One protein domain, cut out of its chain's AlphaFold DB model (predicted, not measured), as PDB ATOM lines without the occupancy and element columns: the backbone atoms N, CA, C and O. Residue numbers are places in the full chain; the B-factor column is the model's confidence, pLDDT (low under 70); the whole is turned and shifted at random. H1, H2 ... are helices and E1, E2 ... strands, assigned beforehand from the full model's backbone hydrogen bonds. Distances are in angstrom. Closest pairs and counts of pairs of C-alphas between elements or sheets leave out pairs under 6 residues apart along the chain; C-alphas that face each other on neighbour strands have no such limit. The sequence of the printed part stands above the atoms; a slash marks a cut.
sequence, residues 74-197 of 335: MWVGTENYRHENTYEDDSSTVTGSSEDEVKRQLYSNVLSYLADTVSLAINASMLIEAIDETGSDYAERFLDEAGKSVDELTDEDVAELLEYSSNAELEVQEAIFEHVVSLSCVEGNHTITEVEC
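This is residues 74 to 197 of the 335 residues of an uncharacterized protein of Vibrio sp. V15_P4S5T153 (UniProt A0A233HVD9). A small sheet of three strands forms a wall at one end of the domain, with the long helix H1 packed on one face of it and no named helix over the other face. On the side of H1 away from the sheet, H4 and H5 pack on H1, and H2 and H3 lie farther out toward the other end of the long axis. The printed part has 124 residues, with three strands and five helices in the order E1, E2, H1, H2, H3, H4, H5, E3; the sheet runs E2, E1, E3, all antiparallel, and the class is mixed, helices and strands. The whole is compact, with a radius of gyration of the C-alphas of 14.6 A, and only just flat, spanning 48 by 33 by 18 A.

E1, residues 74 to 79, begins at C-alpha 74 (110.566, 97.707, 151.335) and is 16.3 A long. E2 is residues 93 to 96. H1, residues 99 to 117, is 26.4 A long and ends at C-alpha 117 (89.360, 92.809, 131.277). H2 is residues 124 to 132, H3 residues 138 to 146, H4 residues 155 to 165 with 15.2 A, and H5 residues 170 to 181 with 16.1 A. E3, residues 190 to 196, is 18.8 A long and ends at C-alpha 196 (112.752, 93.691, 155.891).

E1 and E2 are a hairpin, with N 77 and O 94 at 2.9 A. E1 and E3 are antiparallel, with N 78 and O 191 at 2.8 A. H1 is on the sheet, making two layers, helix over sheet, at a height over the sheet of 8.1 A; it lies over E2 and E1 and runs along the strands, at 22 degrees to E1 on the local plane. The closest C-alphas of E2 and H1 are those of Gly 96 and Val 102, 5.2 A apart. H5, the hub, touches H1, H2 and H4. It touches H1 at a steep tilt of 45 degrees, the same way, closest at the C-alphas of Tyr 107 and Phe 177, 6.2 A. It touches H2 at a shallow tilt of 34 degrees, only just short of steep, opposite ways, closest at the C-alphas of Ile 131 and Val 172, 6.0 A. H4 and H5 are a helical hairpin and only just touch, with 3 pairs of C-alphas within 8 A, made by residues 172 to 176 of H5 alone; the closest C-alphas are those of Ser 165 and Gln 173, 6.1 A apart. H4 touches residues 108 to 116 of H1 alone, at a shallow tilt of 17 degrees, opposite ways, closest at the C-alphas of Ala 115 and Ala 159, 4.7 A. H3 touches H2, closest at the C-alphas of Ile 128 and Ala 139, 5.7 A. H1 and H3 are apart. In H1, H2, H3, H4 and H5 every O i to N i+4 pair is within hydrogen-bond range.

The two C-alphas farthest apart are those of Glu 152 and Cys 197, 49.2 A. The printed part has no cut. The link from E1 to E2 is long, and within it residues 82 to 83 pair with residues 186 to 187, antiparallel. The mean pLDDT of the printed part is 75.4; 27 residues are under 70, among them 83 to 91, 117 to 122 and 183 to 186.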
ATOM      1  N   MET A  74     111.230  97.486 152.607       67.56
ATOM      2  CA  MET A  74     110.566  97.707 151.335       67.56
ATOM      3  C   MET A  74     109.118  97.319 151.536       67.56
ATOM      4  O   MET A  74     108.824  96.260 152.092       67.56
ATOM      5  N   TRP A  75     108.214  98.164 151.070       72.00
ATOM      6  CA  TRP A  75     106.822  97.775 150.993       72.00
ATOM      7  C   TRP A  75     106.648  96.892 149.768       72.00
ATOM      8  O   TRP A  75     107.127  97.214 148.679       72.00
ATOM      9  N   VAL A  76     106.003  95.750 149.965       67.75
ATOM     10  CA  VAL A  76     105.682  94.808 148.900       67.75
ATOM     11  C   VAL A  76     104.173  94.641 148.878       67.75
ATOM     12  O   VAL A  76     103.578  94.179 149.854       67.75
ATOM     13  N   GLY A  77     103.574  95.042 147.762       71.69
ATOM     14  CA  GLY A  77     102.179  94.792 147.435       71.69
ATOM     15  C   GLY A  77     102.109  93.621 146.471       71.69
ATOM     16  O   GLY A  77     102.760  93.641 145.429       71.69
ATOM     17  N   THR A  78     101.343  92.597 146.814       72.69
ATOM     18  CA  THR A  78     101.049  91.479 145.915       72.69
ATOM     19  C   THR A  78      99.552  91.347 145.755       72.69
ATOM     20  O   THR A  78      98.810  91.530 146.720       72.69
ATOM     21  N   GLU A  79      99.112  91.024 144.550       79.25
ATOM     22  CA  GLU A  79      97.722  90.704 144.257       79.25
ATOM     23  C   GLU A  79      97.639  89.457 143.374       79.25
ATOM     24  O   GLU A  79      98.639  89.009 142.805       79.25
ATOM     25  N   ASN A  80      96.462  88.845 143.342       75.88
ATOM     26  CA  ASN A  80      96.158  87.701 142.486       75.88
ATOM     27  C   ASN A  80      94.710  87.751 141.986       75.88
ATOM     28  O   ASN A  80      94.063  86.706 141.869       75.88
ATOM     29  N   TYR A  81      94.186  88.957 141.764       76.19
ATOM     30  CA  TYR A  81      92.801  89.151 141.384       76.19
ATOM     31  C   TYR A  81      92.531  88.607 139.991       76.19
ATOM     32  O   TYR A  81      93.258  88.847 139.030       76.19
ATOM     33  N   ARG A  82      91.433  87.866 139.879       73.25
ATOM     34  CA  ARG A  82      90.988  87.244 138.641       73.25
ATOM     35  C   ARG A  82      89.523  87.524 138.431       73.25
ATOM     36  O   ARG A  82      88.709  87.439 139.349       73.25
ATOM     37  N   HIS A  83      89.199  87.806 137.183       69.81
ATOM     38  CA  HIS A  83      87.827  87.842 136.726       69.81
ATOM     39  C   HIS A  83      87.405  86.445 136.257       69.81
ATOM     40  O   HIS A  83      88.232  85.727 135.681       69.81
ATOM     41  N   GLU A  84      86.127  86.087 136.441       60.31
ATOM     42  CA  GLU A  84      85.530  84.752 136.200       60.31
ATOM     43  C   GLU A  84      85.863  84.107 134.832       60.31
ATOM     44  O   GLU A  84      85.711  82.898 134.661       60.31
ATOM     45  N   ASN A  85      86.342  84.888 133.855       58.03
ATOM     46  CA  ASN A  85      86.642  84.449 132.488       58.03
ATOM     47  C   ASN A  85      88.142  84.401 132.128       58.03
ATOM     48  O   ASN A  85      88.479  84.110 130.978       58.03
ATOM     49  N   THR A  86      89.040  84.659 133.081       58.91
ATOM     50  CA  THR A  86      90.498  84.704 132.860       58.91
ATOM     51  C   THR A  86      91.153  83.465 133.469       58.91
ATOM     52  O   THR A  86      91.102  83.252 134.676       58.91
ATOM     53  N   TYR A  87      91.736  82.611 132.620       51.66
ATOM     54  CA  TYR A  87      92.345  81.332 133.021       51.66
ATOM     55  C   TYR A  87      93.846  81.432 133.335       51.66
ATOM     56  O   TYR A  87      94.481  80.400 133.568       51.66
ATOM     57  N   GLU A  88      94.423  82.634 133.304       54.53
ATOM     58  CA  GLU A  88      95.840  82.846 133.592       54.53
ATOM     59  C   GLU A  88      96.031  83.235 135.063       54.53
ATOM     60  O   GLU A  88      95.318  84.071 135.620       54.53
ATOM     61  N   ASP A  89      96.974  82.547 135.707       54.16
ATOM     62  CA  ASP A  89      97.401  82.786 137.081       54.16
ATOM     63  C   ASP A  89      98.341  83.998 137.117       54.16
ATOM     64  O   ASP A  89      99.523  83.868 137.435       54.16
ATOM     65  N   ASP A  90      97.822  85.170 136.766       59.69
ATOM     66  CA  ASP A  90      98.595  86.401 136.837       59.69
ATOM     67  C   ASP A  90      98.550  86.939 138.267       59.69
ATOM     68  O   ASP A  90      97.495  87.166 138.856       59.69
ATOM     69  N   SER A  91      99.733  87.051 138.862       66.38
ATOM     70  CA  SER A  91      99.940  87.726 140.135       66.38
ATOM     71  C   SER A  91     100.884  88.889 139.894       66.38
ATOM     72  O   SER A  91     102.040  88.671 139.512       66.38
ATOM     73  N   SER A  92     100.427  90.111 140.131       70.38
ATOM     74  CA  SER A  92     101.286  91.283 140.111       70.38
ATOM     75  C   SER A  92     101.966  91.461 141.464       70.38
ATOM     76  O   SER A  92     101.393  91.248 142.535       70.38
ATOM     77  N   THR A  93     103.233  91.866 141.417       73.19
ATOM     78  CA  THR A  93     103.989  92.301 142.588       73.19
ATOM     79  C   THR A  93     104.536  93.688 142.315       73.19
ATOM     80  O   THR A  93     105.231  93.901 141.323       73.19
ATOM     81  N   VAL A  94     104.247  94.617 143.217       69.12
ATOM     82  CA  VAL A  94     104.783  95.975 143.198       69.12
ATOM     83  C   VAL A  94     105.616  96.193 144.453       69.12
ATOM     84  O   VAL A  94     105.304  95.693 145.535       69.12
ATOM     85  N   THR A  95     106.708  96.930 144.298       73.56
ATOM     86  CA  THR A  95     107.637  97.231 145.384       73.56
ATOM     87  C   THR A  95     107.874  98.724 145.446       73.56
ATOM     88  O   THR A  95     108.092  99.333 144.400       73.56
ATOM     89  N   GLY A  96     107.893  99.291 146.647       66.56
ATOM     90  CA  GLY A  96     108.078 100.723 146.846       66.56
ATOM     91  C   GLY A  96     108.770 101.052 148.160       66.56
ATOM     92  O   GLY A  96     109.013 100.190 149.012       66.56
ATOM     93  N   SER A  97     109.118 102.326 148.293       71.12
ATOM     94  CA  SER A  97     109.794 102.884 149.463       71.12
ATOM     95  C   SER A  97     108.830 103.283 150.587       71.12
ATOM     96  O   SER A  97     109.264 103.466 151.722       71.12
ATOM     97  N   SER A  98     107.527 103.363 150.303       79.19
ATOM     98  CA  SER A  98     106.463 103.622 151.278       79.19
ATOM     99  C   SER A  98     105.219 102.771 151.003       79.19
ATOM    100  O   SER A  98     105.024 102.269 149.893       79.19
ATOM    101  N   GLU A  99     104.367 102.624 152.021       80.12
ATOM    102  CA  GLU A  99     103.070 101.950 151.896       80.12
ATOM    103  C   GLU A  99     102.190 102.640 150.847       80.12
ATOM    104  O   GLU A  99     101.652 101.973 149.969       80.12
ATOM    105  N   ASP A 100     102.115 103.973 150.879       87.69
ATOM    106  CA  ASP A 100     101.298 104.773 149.961       87.69
ATOM    107  C   ASP A 100     101.728 104.616 148.496       87.69
ATOM    108  O   ASP A 100     100.883 104.531 147.609       87.69
ATOM    109  N   GLU A 101     103.038 104.560 148.226       83.50
ATOM    110  CA  GLU A 101     103.579 104.337 146.877       83.50
ATOM    111  C   GLU A 101     103.142 102.968 146.339       83.50
ATOM    112  O   GLU A 101     102.667 102.849 145.207       83.50
ATOM    113  N   VAL A 102     103.247 101.941 147.185       77.69
ATOM    114  CA  VAL A 102     102.832 100.572 146.867       77.69
ATOM    115  C   VAL A 102     101.326 100.464 146.687       77.69
ATOM    116  O   VAL A 102     100.898  99.850 145.714       77.69
ATOM    117  N   LYS A 103     100.529 101.080 147.568       86.44
ATOM    118  CA  LYS A 103      99.067 101.135 147.447       86.44
ATOM    119  C   LYS A 103      98.656 101.771 146.130       86.44
ATOM    120  O   LYS A 103      97.927 101.147 145.372       86.44
ATOM    121  N   ARG A 104      99.186 102.958 145.812       86.69
ATOM    122  CA  ARG A 104      98.896 103.657 144.551       86.69
ATOM    123  C   ARG A 104      99.186 102.771 143.351       86.69
ATOM    124  O   ARG A 104      98.306 102.566 142.524       86.69
ATOM    125  N   GLN A 105     100.388 102.201 143.277       82.19
ATOM    126  CA  GLN A 105     100.766 101.377 142.134       82.19
ATOM    127  C   GLN A 105      99.930 100.094 142.043       82.19
ATOM    128  O   GLN A 105      99.525  99.705 140.950       82.19
ATOM    129  N   LEU A 106      99.662  99.436 143.176       84.19
ATOM    130  CA  LEU A 106      98.858  98.217 143.219       84.19
ATOM    131  C   LEU A 106      97.415  98.497 142.790       84.19
ATOM    132  O   LEU A 106      96.899  97.809 141.914       84.19
ATOM    133  N   TYR A 107      96.790  99.523 143.369       87.69
ATOM    134  CA  TYR A 107      95.418  99.907 143.064       87.69
ATOM    135  C   TYR A 107      95.297 100.363 141.608       87.69
ATOM    136  O   TYR A 107      94.394  99.901 140.920       87.69
ATOM    137  N   SER A 108      96.227 101.174 141.088       85.00
ATOM    138  CA  SER A 108      96.235 101.568 139.670       85.00
ATOM    139  C   SER A 108      96.330 100.347 138.759       85.00
ATOM    140  O   SER A 108      95.538 100.226 137.833       85.00
ATOM    141  N   ASN A 109      97.251  99.416 139.038       83.25
ATOM    142  CA  ASN A 109      97.425  98.223 138.211       83.25
ATOM    143  C   ASN A 109      96.151  97.368 138.174       83.25
ATOM    144  O   ASN A 109      95.751  96.929 137.100       83.25
ATOM    145  N   VAL A 110      95.506  97.150 139.326       80.38
ATOM    146  CA  VAL A 110      94.273  96.353 139.403       80.38
ATOM    147  C   VAL A 110      93.108  97.079 138.737       80.38
ATOM    148  O   VAL A 110      92.389  96.461 137.961       80.38
ATOM    149  N   LEU A 111      92.930  98.380 138.979       80.88
ATOM    150  CA  LEU A 111      91.845  99.156 138.372       80.88
ATOM    151  C   LEU A 111      91.988  99.236 136.847       80.88
ATOM    152  O   LEU A 111      91.004  99.017 136.148       80.88
ATOM    153  N   SER A 112      93.201  99.454 136.326       79.00
ATOM    154  CA  SER A 112      93.473  99.423 134.882       79.00
ATOM    155  C   SER A 112      93.266  98.028 134.288       79.00
ATOM    156  O   SER A 112      92.608  97.891 133.263       79.00
ATOM    157  N   TYR A 113      93.759  96.975 134.949       76.69
ATOM    158  CA  TYR A 113      93.531  95.598 134.502       76.69
ATOM    159  C   TYR A 113      92.039  95.252 134.455       76.69
ATOM    160  O   TYR A 113      91.568  94.637 133.498       76.69
ATOM    161  N   LEU A 114      91.280  95.653 135.476       73.81
ATOM    162  CA  LEU A 114      89.843  95.435 135.516       73.81
ATOM    163  C   LEU A 114      89.118  96.289 134.474       73.81
ATOM    164  O   LEU A 114      88.191  95.773 133.864       73.81
ATOM    165  N   ALA A 115      89.555  97.517 134.187       74.38
ATOM    166  CA  ALA A 115      89.013  98.308 133.081       74.38
ATOM    167  C   ALA A 115      89.201  97.606 131.720       74.38
ATOM    168  O   ALA A 115      88.268  97.556 130.920       74.38
ATOM    169  N   ASP A 116      90.366  96.989 131.493       70.38
ATOM    170  CA  ASP A 116      90.692  96.279 130.246       70.38
ATOM    171  C   ASP A 116      90.010  94.904 130.120       70.38
ATOM    172  O   ASP A 116      89.712  94.437 129.016       70.38
ATOM    173  N   THR A 117      89.793  94.220 131.246       64.06
ATOM    174  CA  THR A 117      89.360  92.809 131.277       64.06
ATOM    175  C   THR A 117      87.870  92.658 131.565       64.06
ATOM    176  O   THR A 117      87.239  91.680 131.148       64.06
ATOM    177  N   VAL A 118      87.277  93.616 132.275       57.28
ATOM    178  CA  VAL A 118      85.860  93.588 132.620       57.28
ATOM    179  C   VAL A 118      85.059  94.219 131.493       57.28
ATOM    180  O   VAL A 118      84.825  95.419 131.435       57.28
ATOM    181  N   SER A 119      84.492  93.354 130.659       54.38
ATOM    182  CA  SER A 119      83.136  93.605 130.192       54.38
ATOM    183  C   SER A 119      82.162  93.218 131.319       54.38
ATOM    184  O   SER A 119      81.987  92.025 131.561       54.38
ATOM    185  N   LEU A 120      81.504  94.201 131.949       58.09
ATOM    186  CA  LEU A 120      80.263  94.064 132.740       58.09
ATOM    187  C   LEU A 120      80.298  93.284 134.078       58.09
ATOM    188  O   LEU A 120      80.265  92.057 134.091       58.09
ATOM    189  N   ALA A 121      80.171  94.021 135.193       57.78
ATOM    190  CA  ALA A 121      79.505  93.616 136.455       57.78
ATOM    191  C   ALA A 121      79.500  94.747 137.511       57.78
ATOM    192  O   ALA A 121      78.733  94.694 138.475       57.78
ATOM    193  N   ILE A 122      80.349  95.765 137.338       66.12
ATOM    194  CA  ILE A 122      80.480  96.911 138.244       66.12
ATOM    195  C   ILE A 122      79.301  97.859 138.005       66.12
ATOM    196  O   ILE A 122      79.137  98.402 136.914       66.12
ATOM    197  N   ASN A 123      78.445  98.030 139.011       71.62
ATOM    198  CA  ASN A 123      77.304  98.930 138.910       71.62
ATOM    199  C   ASN A 123      77.783 100.384 139.026       71.62
ATOM    200  O   ASN A 123      78.241 100.793 140.091       71.62
ATOM    201  N   ALA A 124      77.615 101.162 137.951       74.31
ATOM    202  CA  ALA A 124      77.978 102.576 137.885       74.31
ATOM    203  C   ALA A 124      77.454 103.387 139.081       74.31
ATOM    204  O   ALA A 124      78.187 104.182 139.656       74.31
ATOM    205  N   SER A 125      76.208 103.149 139.508       74.31
ATOM    206  CA  SER A 125      75.611 103.897 140.615       74.31
ATOM    207  C   SER A 125      76.297 103.608 141.951       74.31
ATOM    208  O   SER A 125      76.424 104.505 142.772       74.31
ATOM    209  N   MET A 126      76.737 102.366 142.168       74.38
ATOM    210  CA  MET A 126      77.416 101.955 143.403       74.38
ATOM    211  C   MET A 126      78.884 102.387 143.415       74.38
ATOM    212  O   MET A 126      79.406 102.739 144.467       74.38
ATOM    213  N   LEU A 127      79.528 102.406 142.244       78.50
ATOM    214  CA  LEU A 127      80.874 102.948 142.077       78.50
ATOM    215  C   LEU A 127      80.908 104.444 142.412       78.50
ATOM    216  O   LEU A 127      81.780 104.892 143.147       78.50
ATOM    217  N   ILE A 128      79.929 105.198 141.909       80.12
ATOM    218  CA  ILE A 128      79.763 106.623 142.209       80.12
ATOM    219  C   ILE A 128      79.452 106.840 143.697       80.12
ATOM    220  O   ILE A 128      80.073 107.691 144.320       80.12
ATOM    221  N   GLU A 129      78.579 106.025 144.296       78.81
ATOM    222  CA  GLU A 129      78.285 106.090 145.736       78.81
ATOM    223  C   GLU A 129      79.541 105.846 146.593       78.81
ATOM    224  O   GLU A 129      79.801 106.606 147.523       78.81
ATOM    225  N   ALA A 130      80.374 104.860 146.242       76.56
ATOM    226  CA  ALA A 130      81.639 104.595 146.934       76.56
ATOM    227  C   ALA A 130      82.642 105.761 146.816       76.56
ATOM    228  O   ALA A 130      83.387 106.039 147.755       76.56
ATOM    229  N   ILE A 131      82.650 106.465 145.679       81.06
ATOM    230  CA  ILE A 131      83.459 107.676 145.490       81.06
ATOM    231  C   ILE A 131      82.922 108.815 146.362       81.06
ATOM    232  O   ILE A 131      83.698 109.451 147.078       81.06
ATOM    233  N   ASP A 132      81.612 109.047 146.353       79.81
ATOM    234  CA  ASP A 132      80.963 110.122 147.111       79.81
ATOM    235  C   ASP A 132      81.105 109.930 148.631       79.81
ATOM    236  O   ASP A 132      81.225 110.907 149.376       79.81
ATOM    237  N   GLU A 133      81.164 108.683 149.115       78.50
ATOM    238  CA  GLU A 133      81.409 108.355 150.529       78.50
ATOM    239  C   GLU A 133      82.762 108.872 151.049       78.50
ATOM    240  O   GLU A 133      82.909 109.114 152.251       78.50
ATOM    241  N   THR A 134      83.730 109.126 150.161       77.69
ATOM    242  CA  THR A 134      85.010 109.760 150.523       77.69
ATOM    243  C   THR A 134      84.889 111.268 150.770       77.69
ATOM    244  O   THR A 134      85.805 111.884 151.316       77.69
ATOM    245  N   GLY A 135      83.755 111.877 150.401       72.31
ATOM    246  CA  GLY A 135      83.550 113.326 150.422       72.31
ATOM    247  C   GLY A 135      84.287 114.065 149.301       72.31
ATOM    248  O   GLY A 135      84.529 115.265 149.430       72.31
ATOM    249  N   SER A 136      84.679 113.350 148.245       76.06
ATOM    250  CA  SER A 136      85.384 113.893 147.086       76.06
ATOM    251  C   SER A 136      84.421 114.266 145.962       76.06
ATOM    252  O   SER A 136      83.577 113.462 145.580       76.06
ATOM    253  N   ASP A 137      84.625 115.428 145.335       81.94
ATOM    254  CA  ASP A 137      83.870 115.867 144.146       81.94
ATOM    255  C   ASP A 137      84.271 115.082 142.867       81.94
ATOM    256  O   ASP A 137      83.994 115.501 141.742       81.94
ATOM    257  N   TYR A 138      85.009 113.971 142.999       83.62
ATOM    258  CA  TYR A 138      85.606 113.236 141.881       83.62
ATOM    259  C   TYR A 138      84.557 112.629 140.941       83.62
ATOM    260  O   TYR A 138      84.688 112.736 139.721       83.62
ATOM    261  N   ALA A 139      83.496 112.047 141.502       80.81
ATOM    262  CA  ALA A 139      82.383 111.502 140.734       80.81
ATOM    263  C   ALA A 139      81.615 112.598 139.982       80.81
ATOM    264  O   ALA A 139      81.354 112.455 138.787       80.81
ATOM    265  N   GLU A 140      81.309 113.716 140.652       82.56
ATOM    266  CA  GLU A 140      80.651 114.871 140.030       82.56
ATOM    267  C   GLU A 140      81.478 115.410 138.856       82.56
ATOM    268  O   GLU A 140      80.946 115.623 137.766       82.56
ATOM    269  N   ARG A 141      82.798 115.550 139.039       83.56
ATOM    270  CA  ARG A 141      83.708 116.004 137.978       83.56
ATOM    271  C   ARG A 141      83.741 115.065 136.782       83.56
ATOM    272  O   ARG A 141      83.727 115.546 135.653       83.56
ATOM    273  N   PHE A 142      83.779 113.755 137.013       83.81
ATOM    274  CA  PHE A 142      83.743 112.779 135.927       83.81
ATOM    275  C   PHE A 142      82.435 112.875 135.127       83.81
ATOM    276  O   PHE A 142      82.463 112.932 133.899       83.81
ATOM    277  N   LEU A 143      81.289 112.950 135.811       84.06
ATOM    278  CA  LEU A 143      79.972 113.080 135.174       84.06
ATOM    279  C   LEU A 143      79.851 114.380 134.363       84.06
ATOM    280  O   LEU A 143      79.341 114.363 133.237       84.06
ATOM    281  N   ASP A 144      80.363 115.488 134.903       85.50
ATOM    282  CA  ASP A 144      80.407 116.786 134.227       85.50
ATOM    283  C   ASP A 144      81.320 116.765 132.988       85.50
ATOM    284  O   ASP A 144      80.946 117.302 131.940       85.50
ATOM    285  N   GLU A 145      82.496 116.131 133.077       84.50
ATOM    286  CA  GLU A 145      83.442 115.968 131.961       84.50
ATOM    287  C   GLU A 145      82.863 115.066 130.857       84.50
ATOM    288  O   GLU A 145      82.975 115.392 129.670       84.50
ATOM    289  N   ALA A 146      82.173 113.986 131.235       79.56
ATOM    290  CA  ALA A 146      81.485 113.085 130.314       79.56
ATOM    291  C   ALA A 146      80.193 113.691 129.729       79.56
ATOM    292  O   ALA A 146      79.708 113.245 128.685       79.56
ATOM    293  N   GLY A 147      79.621 114.708 130.385       83.81
ATOM    294  CA  GLY A 147      78.346 115.317 130.008       83.81
ATOM    295  C   GLY A 147      77.157 114.360 130.142       83.81
ATOM    296  O   GLY A 147      76.231 114.425 129.328       83.81
ATOM    297  N   LYS A 148      77.204 113.457 131.127       84.50
ATOM    298  CA  LYS A 148      76.233 112.373 131.346       84.50
ATOM    299  C   LYS A 148      75.734 112.390 132.784       84.50
ATOM    300  O   LYS A 148      76.466 112.746 133.700       84.50
ATOM    301  N   SER A 149      74.489 111.981 132.991       83.62
ATOM    302  CA  SER A 149      73.994 111.631 134.326       83.62
ATOM    303  C   SER A 149      74.332 110.179 134.684       83.62
ATOM    304  O   SER A 149      74.599 109.367 133.801       83.62
ATOM    305  N   VAL A 150      74.297 109.829 135.977       80.00
ATOM    306  CA  VAL A 150      74.607 108.466 136.466       80.00
ATOM    307  C   VAL A 150      73.765 107.395 135.760       80.00
ATOM    308  O   VAL A 150      74.282 106.339 135.409       80.00
ATOM    309  N   ASP A 151      72.488 107.689 135.492       79.75
ATOM    310  CA  ASP A 151      71.557 106.777 134.811       79.75
ATOM    311  C   ASP A 151      71.862 106.597 133.306       79.75
ATOM    312  O   ASP A 151      71.304 105.706 132.663       79.75
ATOM    313  N   GLU A 152      72.710 107.451 132.727       83.38
ATOM    314  CA  GLU A 152      73.091 107.453 131.307       83.38
ATOM    315  C   GLU A 152      74.481 106.854 131.054       83.38
ATOM    316  O   GLU A 152      74.904 106.770 129.896       83.38
ATOM    317  N   LEU A 153      75.193 106.445 132.110       82.50
ATOM    318  CA  LEU A 153      76.502 105.814 131.995       82.50
ATOM    319  C   LEU A 153      76.379 104.445 131.323       82.50
ATOM    320  O   LEU A 153      75.611 103.576 131.742       82.50
ATOM    321  N   THR A 154      77.146 104.267 130.255       81.31
ATOM    322  CA  THR A 154      77.316 102.990 129.567       81.31
ATOM    323  C   THR A 154      78.453 102.195 130.197       81.31
ATOM    324  O   THR A 154      79.261 102.735 130.947       81.31
ATOM    325  N   ASP A 155      78.560 100.914 129.852       75.81
ATOM    326  CA  ASP A 155      79.659 100.071 130.338       75.81
ATOM    327  C   ASP A 155      81.038 100.611 129.918       75.81
ATOM    328  O   ASP A 155      81.998 100.503 130.677       75.81
ATOM    329  N   GLU A 156      81.129 101.241 128.740       79.06
ATOM    330  CA  GLU A 156      82.349 101.909 128.261       79.06
ATOM    331  C   GLU A 156      82.711 103.115 129.142       79.06
ATOM    332  O   GLU A 156      83.883 103.324 129.436       79.06
ATOM    333  N   ASP A 157      81.714 103.853 129.639       82.50
ATOM    334  CA  ASP A 157      81.946 104.988 130.543       82.50
ATOM    335  C   ASP A 157      82.390 104.529 131.935       82.50
ATOM    336  O   ASP A 157      83.169 105.204 132.599       82.50
ATOM    337  N   VAL A 158      81.909 103.372 132.397       79.38
ATOM    338  CA  VAL A 158      82.350 102.787 133.672       79.38
ATOM    339  C   VAL A 158      83.795 102.306 133.569       79.38
ATOM    340  O   VAL A 158      84.571 102.517 134.498       79.38
ATOM    341  N   ALA A 159      84.178 101.703 132.441       79.06
ATOM    342  CA  ALA A 159      85.572 101.358 132.176       79.06
ATOM    343  C   ALA A 159      86.459 102.616 132.127       79.06
ATOM    344  O   ALA A 159      87.511 102.644 132.763       79.06
ATOM    345  N   GLU A 160      85.997 103.682 131.466       80.00
ATOM    346  CA  GLU A 160      86.698 104.970 131.433       80.00
ATOM    347  C   GLU A 160      86.824 105.590 132.832       80.00
ATOM    348  O   GLU A 160      87.886 106.098 133.170       80.00
ATOM    349  N   LEU A 161      85.800 105.492 133.688       80.69
ATOM    350  CA  LEU A 161      85.866 105.947 135.083       80.69
ATOM    351  C   LEU A 161      86.905 105.162 135.897       80.69
ATOM    352  O   LEU A 161      87.652 105.757 136.676       80.69
ATOM    353  N   LEU A 162      86.985 103.842 135.715       80.00
ATOM    354  CA  LEU A 162      87.995 103.009 136.374       80.00
ATOM    355  C   LEU A 162      89.405 103.375 135.904       80.00
ATOM    356  O   LEU A 162      90.303 103.543 136.731       80.00
ATOM    357  N   GLU A 163      89.599 103.587 134.604       79.25
ATOM    358  CA  GLU A 163      90.890 104.021 134.076       79.25
ATOM    359  C   GLU A 163      91.241 105.443 134.533       79.25
ATOM    360  O   GLU A 163      92.364 105.696 134.972       79.25
ATOM    361  N   TYR A 164      90.275 106.361 134.543       75.81
ATOM    362  CA  TYR A 164      90.430 107.720 135.057       75.81
ATOM    363  C   TYR A 164      90.843 107.705 136.539       75.81
ATOM    364  O   TYR A 164      91.800 108.386 136.929       75.81
ATOM    365  N   SER A 165      90.214 106.834 137.339       76.06
ATOM    366  CA  SER A 165      90.487 106.661 138.772       76.06
ATOM    367  C   SER A 165      91.885 106.146 139.108       76.06
ATOM    368  O   SER A 165      92.364 106.363 140.223       76.06
ATOM    369  N   SER A 166      92.597 105.560 138.139       73.75
ATOM    370  CA  SER A 166      93.993 105.134 138.315       73.75
ATOM    371  C   SER A 166      94.950 106.289 138.652       73.75
ATOM    372  O   SER A 166      96.055 106.032 139.130       73.75
ATOM    373  N   ASN A 167      94.525 107.543 138.440       76.38
ATOM    374  CA  ASN A 167      95.278 108.766 138.737       76.38
ATOM    375  C   ASN A 167      94.641 109.630 139.847       76.38
ATOM    376  O   ASN A 167      95.017 110.795 140.006       76.38
ATOM    377  N   ALA A 168      93.660 109.105 140.587       78.75
ATOM    378  CA  ALA A 168      92.977 109.839 141.649       78.75
ATOM    379  C   ALA A 168      93.852 110.047 142.909       78.75
ATOM    380  O   ALA A 168      94.968 109.529 143.051       78.75
ATOM    381  N   GLU A 169      93.338 110.835 143.857       85.31
ATOM    382  CA  GLU A 169      93.890 110.883 145.215       85.31
ATOM    383  C   GLU A 169      93.761 109.508 145.887       85.31
ATOM    384  O   GLU A 169      92.865 108.735 145.553       85.31
ATOM    385  N   LEU A 170      94.679 109.178 146.803       84.88
ATOM    386  CA  LEU A 170      94.797 107.812 147.324       84.88
ATOM    387  C   LEU A 170      93.533 107.378 148.073       84.88
ATOM    388  O   LEU A 170      93.115 106.241 147.900       84.88
ATOM    389  N   GLU A 171      92.896 108.273 148.836       84.88
ATOM    390  CA  GLU A 171      91.650 107.947 149.541       84.88
ATOM    391  C   GLU A 171      90.518 107.576 148.570       84.88
ATOM    392  O   GLU A 171      89.782 106.619 148.802       84.88
ATOM    393  N   VAL A 172      90.408 108.298 147.450       83.25
ATOM    394  CA  VAL A 172      89.412 108.031 146.400       83.25
ATOM    395  C   VAL A 172      89.739 106.728 145.676       83.25
ATOM    396  O   VAL A 172      88.864 105.897 145.448       83.25
ATOM    397  N   GLN A 173      91.013 106.529 145.349       85.75
ATOM    398  CA  GLN A 173      91.496 105.333 144.673       85.75
ATOM    399  C   GLN A 173      91.284 104.066 145.517       85.75
ATOM    400  O   GLN A 173      90.879 103.036 144.983       85.75
ATOM    401  N   GLU A 174      91.531 104.145 146.826       86.75
ATOM    402  CA  GLU A 174      91.323 103.052 147.779       86.75
ATOM    403  C   GLU A 174      89.838 102.696 147.903       86.75
ATOM    404  O   GLU A 174      89.495 101.522 147.791       86.75
ATOM    405  N   ALA A 175      88.946 103.687 148.026       82.88
ATOM    406  CA  ALA A 175      87.502 103.449 148.104       82.88
ATOM    407  C   ALA A 175      86.946 102.762 146.844       82.88
ATOM    408  O   ALA A 175      86.182 101.797 146.932       82.88
ATOM    409  N   ILE A 176      87.378 103.213 145.661       82.38
ATOM    410  CA  ILE A 176      87.027 102.596 144.375       82.38
ATOM    411  C   ILE A 176      87.550 101.159 144.317       82.38
ATOM    412  O   ILE A 176      86.809 100.239 143.970       82.38
ATOM    413  N   PHE A 177      88.819 100.956 144.671       86.19
ATOM    414  CA  PHE A 177      89.450  99.642 144.663       86.19
ATOM    415  C   PHE A 177      88.739  98.661 145.603       86.19
ATOM    416  O   PHE A 177      88.343  97.587 145.153       86.19
ATOM    417  N   GLU A 178      88.521  99.028 146.870       82.94
ATOM    418  CA  GLU A 178      87.821  98.197 147.858       82.94
ATOM    419  C   GLU A 178      86.412  97.831 147.392       82.94
ATOM    420  O   GLU A 178      85.995  96.676 147.519       82.94
ATOM    421  N   HIS A 179      85.694  98.790 146.800       81.38
ATOM    422  CA  HIS A 179      84.375  98.542 146.242       81.38
ATOM    423  C   HIS A 179      84.433  97.489 145.133       81.38
ATOM    424  O   HIS A 179      83.738  96.475 145.209       81.38
ATOM    425  N   VAL A 180      85.296  97.687 144.136       77.50
ATOM    426  CA  VAL A 180      85.401  96.806 142.969       77.50
ATOM    427  C   VAL A 180      85.819  95.386 143.362       77.50
ATOM    428  O   VAL A 180      85.219  94.425 142.883       77.50
ATOM    429  N   VAL A 181      86.788  95.225 144.269       76.31
ATOM    430  CA  VAL A 181      87.234  93.890 144.714       76.31
ATOM    431  C   VAL A 181      86.249  93.210 145.668       76.31
ATOM    432  O   VAL A 181      86.325  91.999 145.858       76.31
ATOM    433  N   SER A 182      85.318  93.956 146.276       74.62
ATOM    434  CA  SER A 182      84.232  93.387 147.090       74.62
ATOM    435  C   SER A 182      83.105  92.766 146.254       74.62
ATOM    436  O   SER A 182      82.249  92.055 146.791       74.62
ATOM    437  N   LEU A 183      83.094  93.018 144.940       69.56
ATOM    438  CA  LEU A 183      82.104  92.466 144.025       69.56
ATOM    439  C   LEU A 183      82.344  90.973 143.808       69.56
ATOM    440  O   LEU A 183      83.468  90.504 143.658       69.56
ATOM    441  N   SER A 184      81.256  90.210 143.718       56.03
ATOM    442  CA  SER A 184      81.303  88.747 143.626       56.03
ATOM    443  C   SER A 184      81.957  88.190 142.355       56.03
ATOM    444  O   SER A 184      82.162  86.985 142.288       56.03
ATOM    445  N   CYS A 185      82.232  89.029 141.351       60.44
ATOM    446  CA  CYS A 185      82.852  88.650 140.075       60.44
ATOM    447  C   CYS A 185      84.387  88.776 140.068       60.44
ATOM    448  O   CYS A 185      85.025  88.412 139.077       60.44
ATOM    449  N   VAL A 186      84.973  89.308 141.144       69.88
ATOM    450  CA  VAL A 186      86.419  89.419 141.328       69.88
ATOM    451  C   VAL A 186      86.829  88.413 142.400       69.88
ATOM    452  O   VAL A 186      86.513  88.563 143.578       69.88
ATOM    453  N   GLU A 187      87.525  87.354 141.993       73.44
ATOM    454  CA  GLU A 187      88.084  86.365 142.912       73.44
ATOM    455  C   GLU A 187      89.555  86.681 143.174       73.44
ATOM    456  O   GLU A 187      90.330  86.879 142.243       73.44
ATOM    457  N   GLY A 188      89.966  86.706 144.438       76.69
ATOM    458  CA  GLY A 188      91.367  86.893 144.799       76.69
ATOM    459  C   GLY A 188      91.541  87.656 146.098       76.69
ATOM    460  O   GLY A 188      90.601  87.883 146.862       76.69
ATOM    461  N   ASN A 189      92.781  88.022 146.367       78.38
ATOM    462  CA  ASN A 189      93.173  88.867 147.467       78.38
ATOM    463  C   ASN A 189      94.388  89.709 147.086       78.38
ATOM    464  O   ASN A 189      95.112  89.431 146.131       78.38
ATOM    465  N   HIS A 190      94.625  90.729 147.897       81.50
ATOM    466  CA  HIS A 190      95.894  91.422 147.918       81.50
ATOM    467  C   HIS A 190      96.497  91.359 149.316       81.50
ATOM    468  O   HIS A 190      95.805  91.167 150.320       81.50
ATOM    469  N   THR A 191      97.811  91.519 149.376       74.44
ATOM    470  CA  THR A 191      98.532  91.741 150.622       74.44
ATOM    471  C   THR A 191      99.525  92.863 150.416       74.44
ATOM    472  O   THR A 191     100.262  92.880 149.433       74.44
ATOM    473  N   ILE A 192      99.540  93.801 151.354       76.88
ATOM    474  CA  ILE A 192     100.537  94.859 151.425       76.88
ATOM    475  C   ILE A 192     101.277  94.650 152.731       76.88
ATOM    476  O   ILE A 192     100.674  94.594 153.802       76.88
ATOM    477  N   THR A 193     102.582  94.434 152.628       67.62
ATOM    478  CA  THR A 193     103.410  94.112 153.787       67.62
ATOM    479  C   THR A 193     104.719  94.867 153.733       67.62
ATOM    480  O   THR A 193     105.337  95.006 152.678       67.62
ATOM    481  N   GLU A 194     105.149  95.327 154.898       75.50
ATOM    482  CA  GLU A 194     106.505  95.794 155.098       75.50
ATOM    483  C   GLU A 194     107.431  94.574 155.179       75.50
ATOM    484  O   GLU A 194     107.284  93.707 156.046       75.50
ATOM    485  N   VAL A 195     108.379  94.485 154.252       64.88
ATOM    486  CA  VAL A 195     109.367  93.412 154.206       64.88
ATOM    487  C   VAL A 195     110.725  93.993 154.557       64.88
ATOM    488  O   VAL A 195     111.244  94.880 153.883       64.88
ATOM    489  N   GLU A 196     111.338  93.458 155.609       54.84
ATOM    490  CA  GLU A 196     112.752  93.691 155.891       54.84
ATOM    491  C   GLU A 196     113.577  93.130 154.720       54.84
ATOM    492  O   GLU A 196     113.682  91.908 154.553       54.84
ATOM    493  N   CYS A 197     114.179  94.004 153.904       50.22
ATOM    494  CA  CYS A 197     115.123  93.584 152.875       50.22
ATOM    495  C   CYS A 197     116.396  93.088 153.555       50.22
ATOM    496  O   CYS A 197     117.388  93.803 153.706       50.22
TER     497      CYS A 197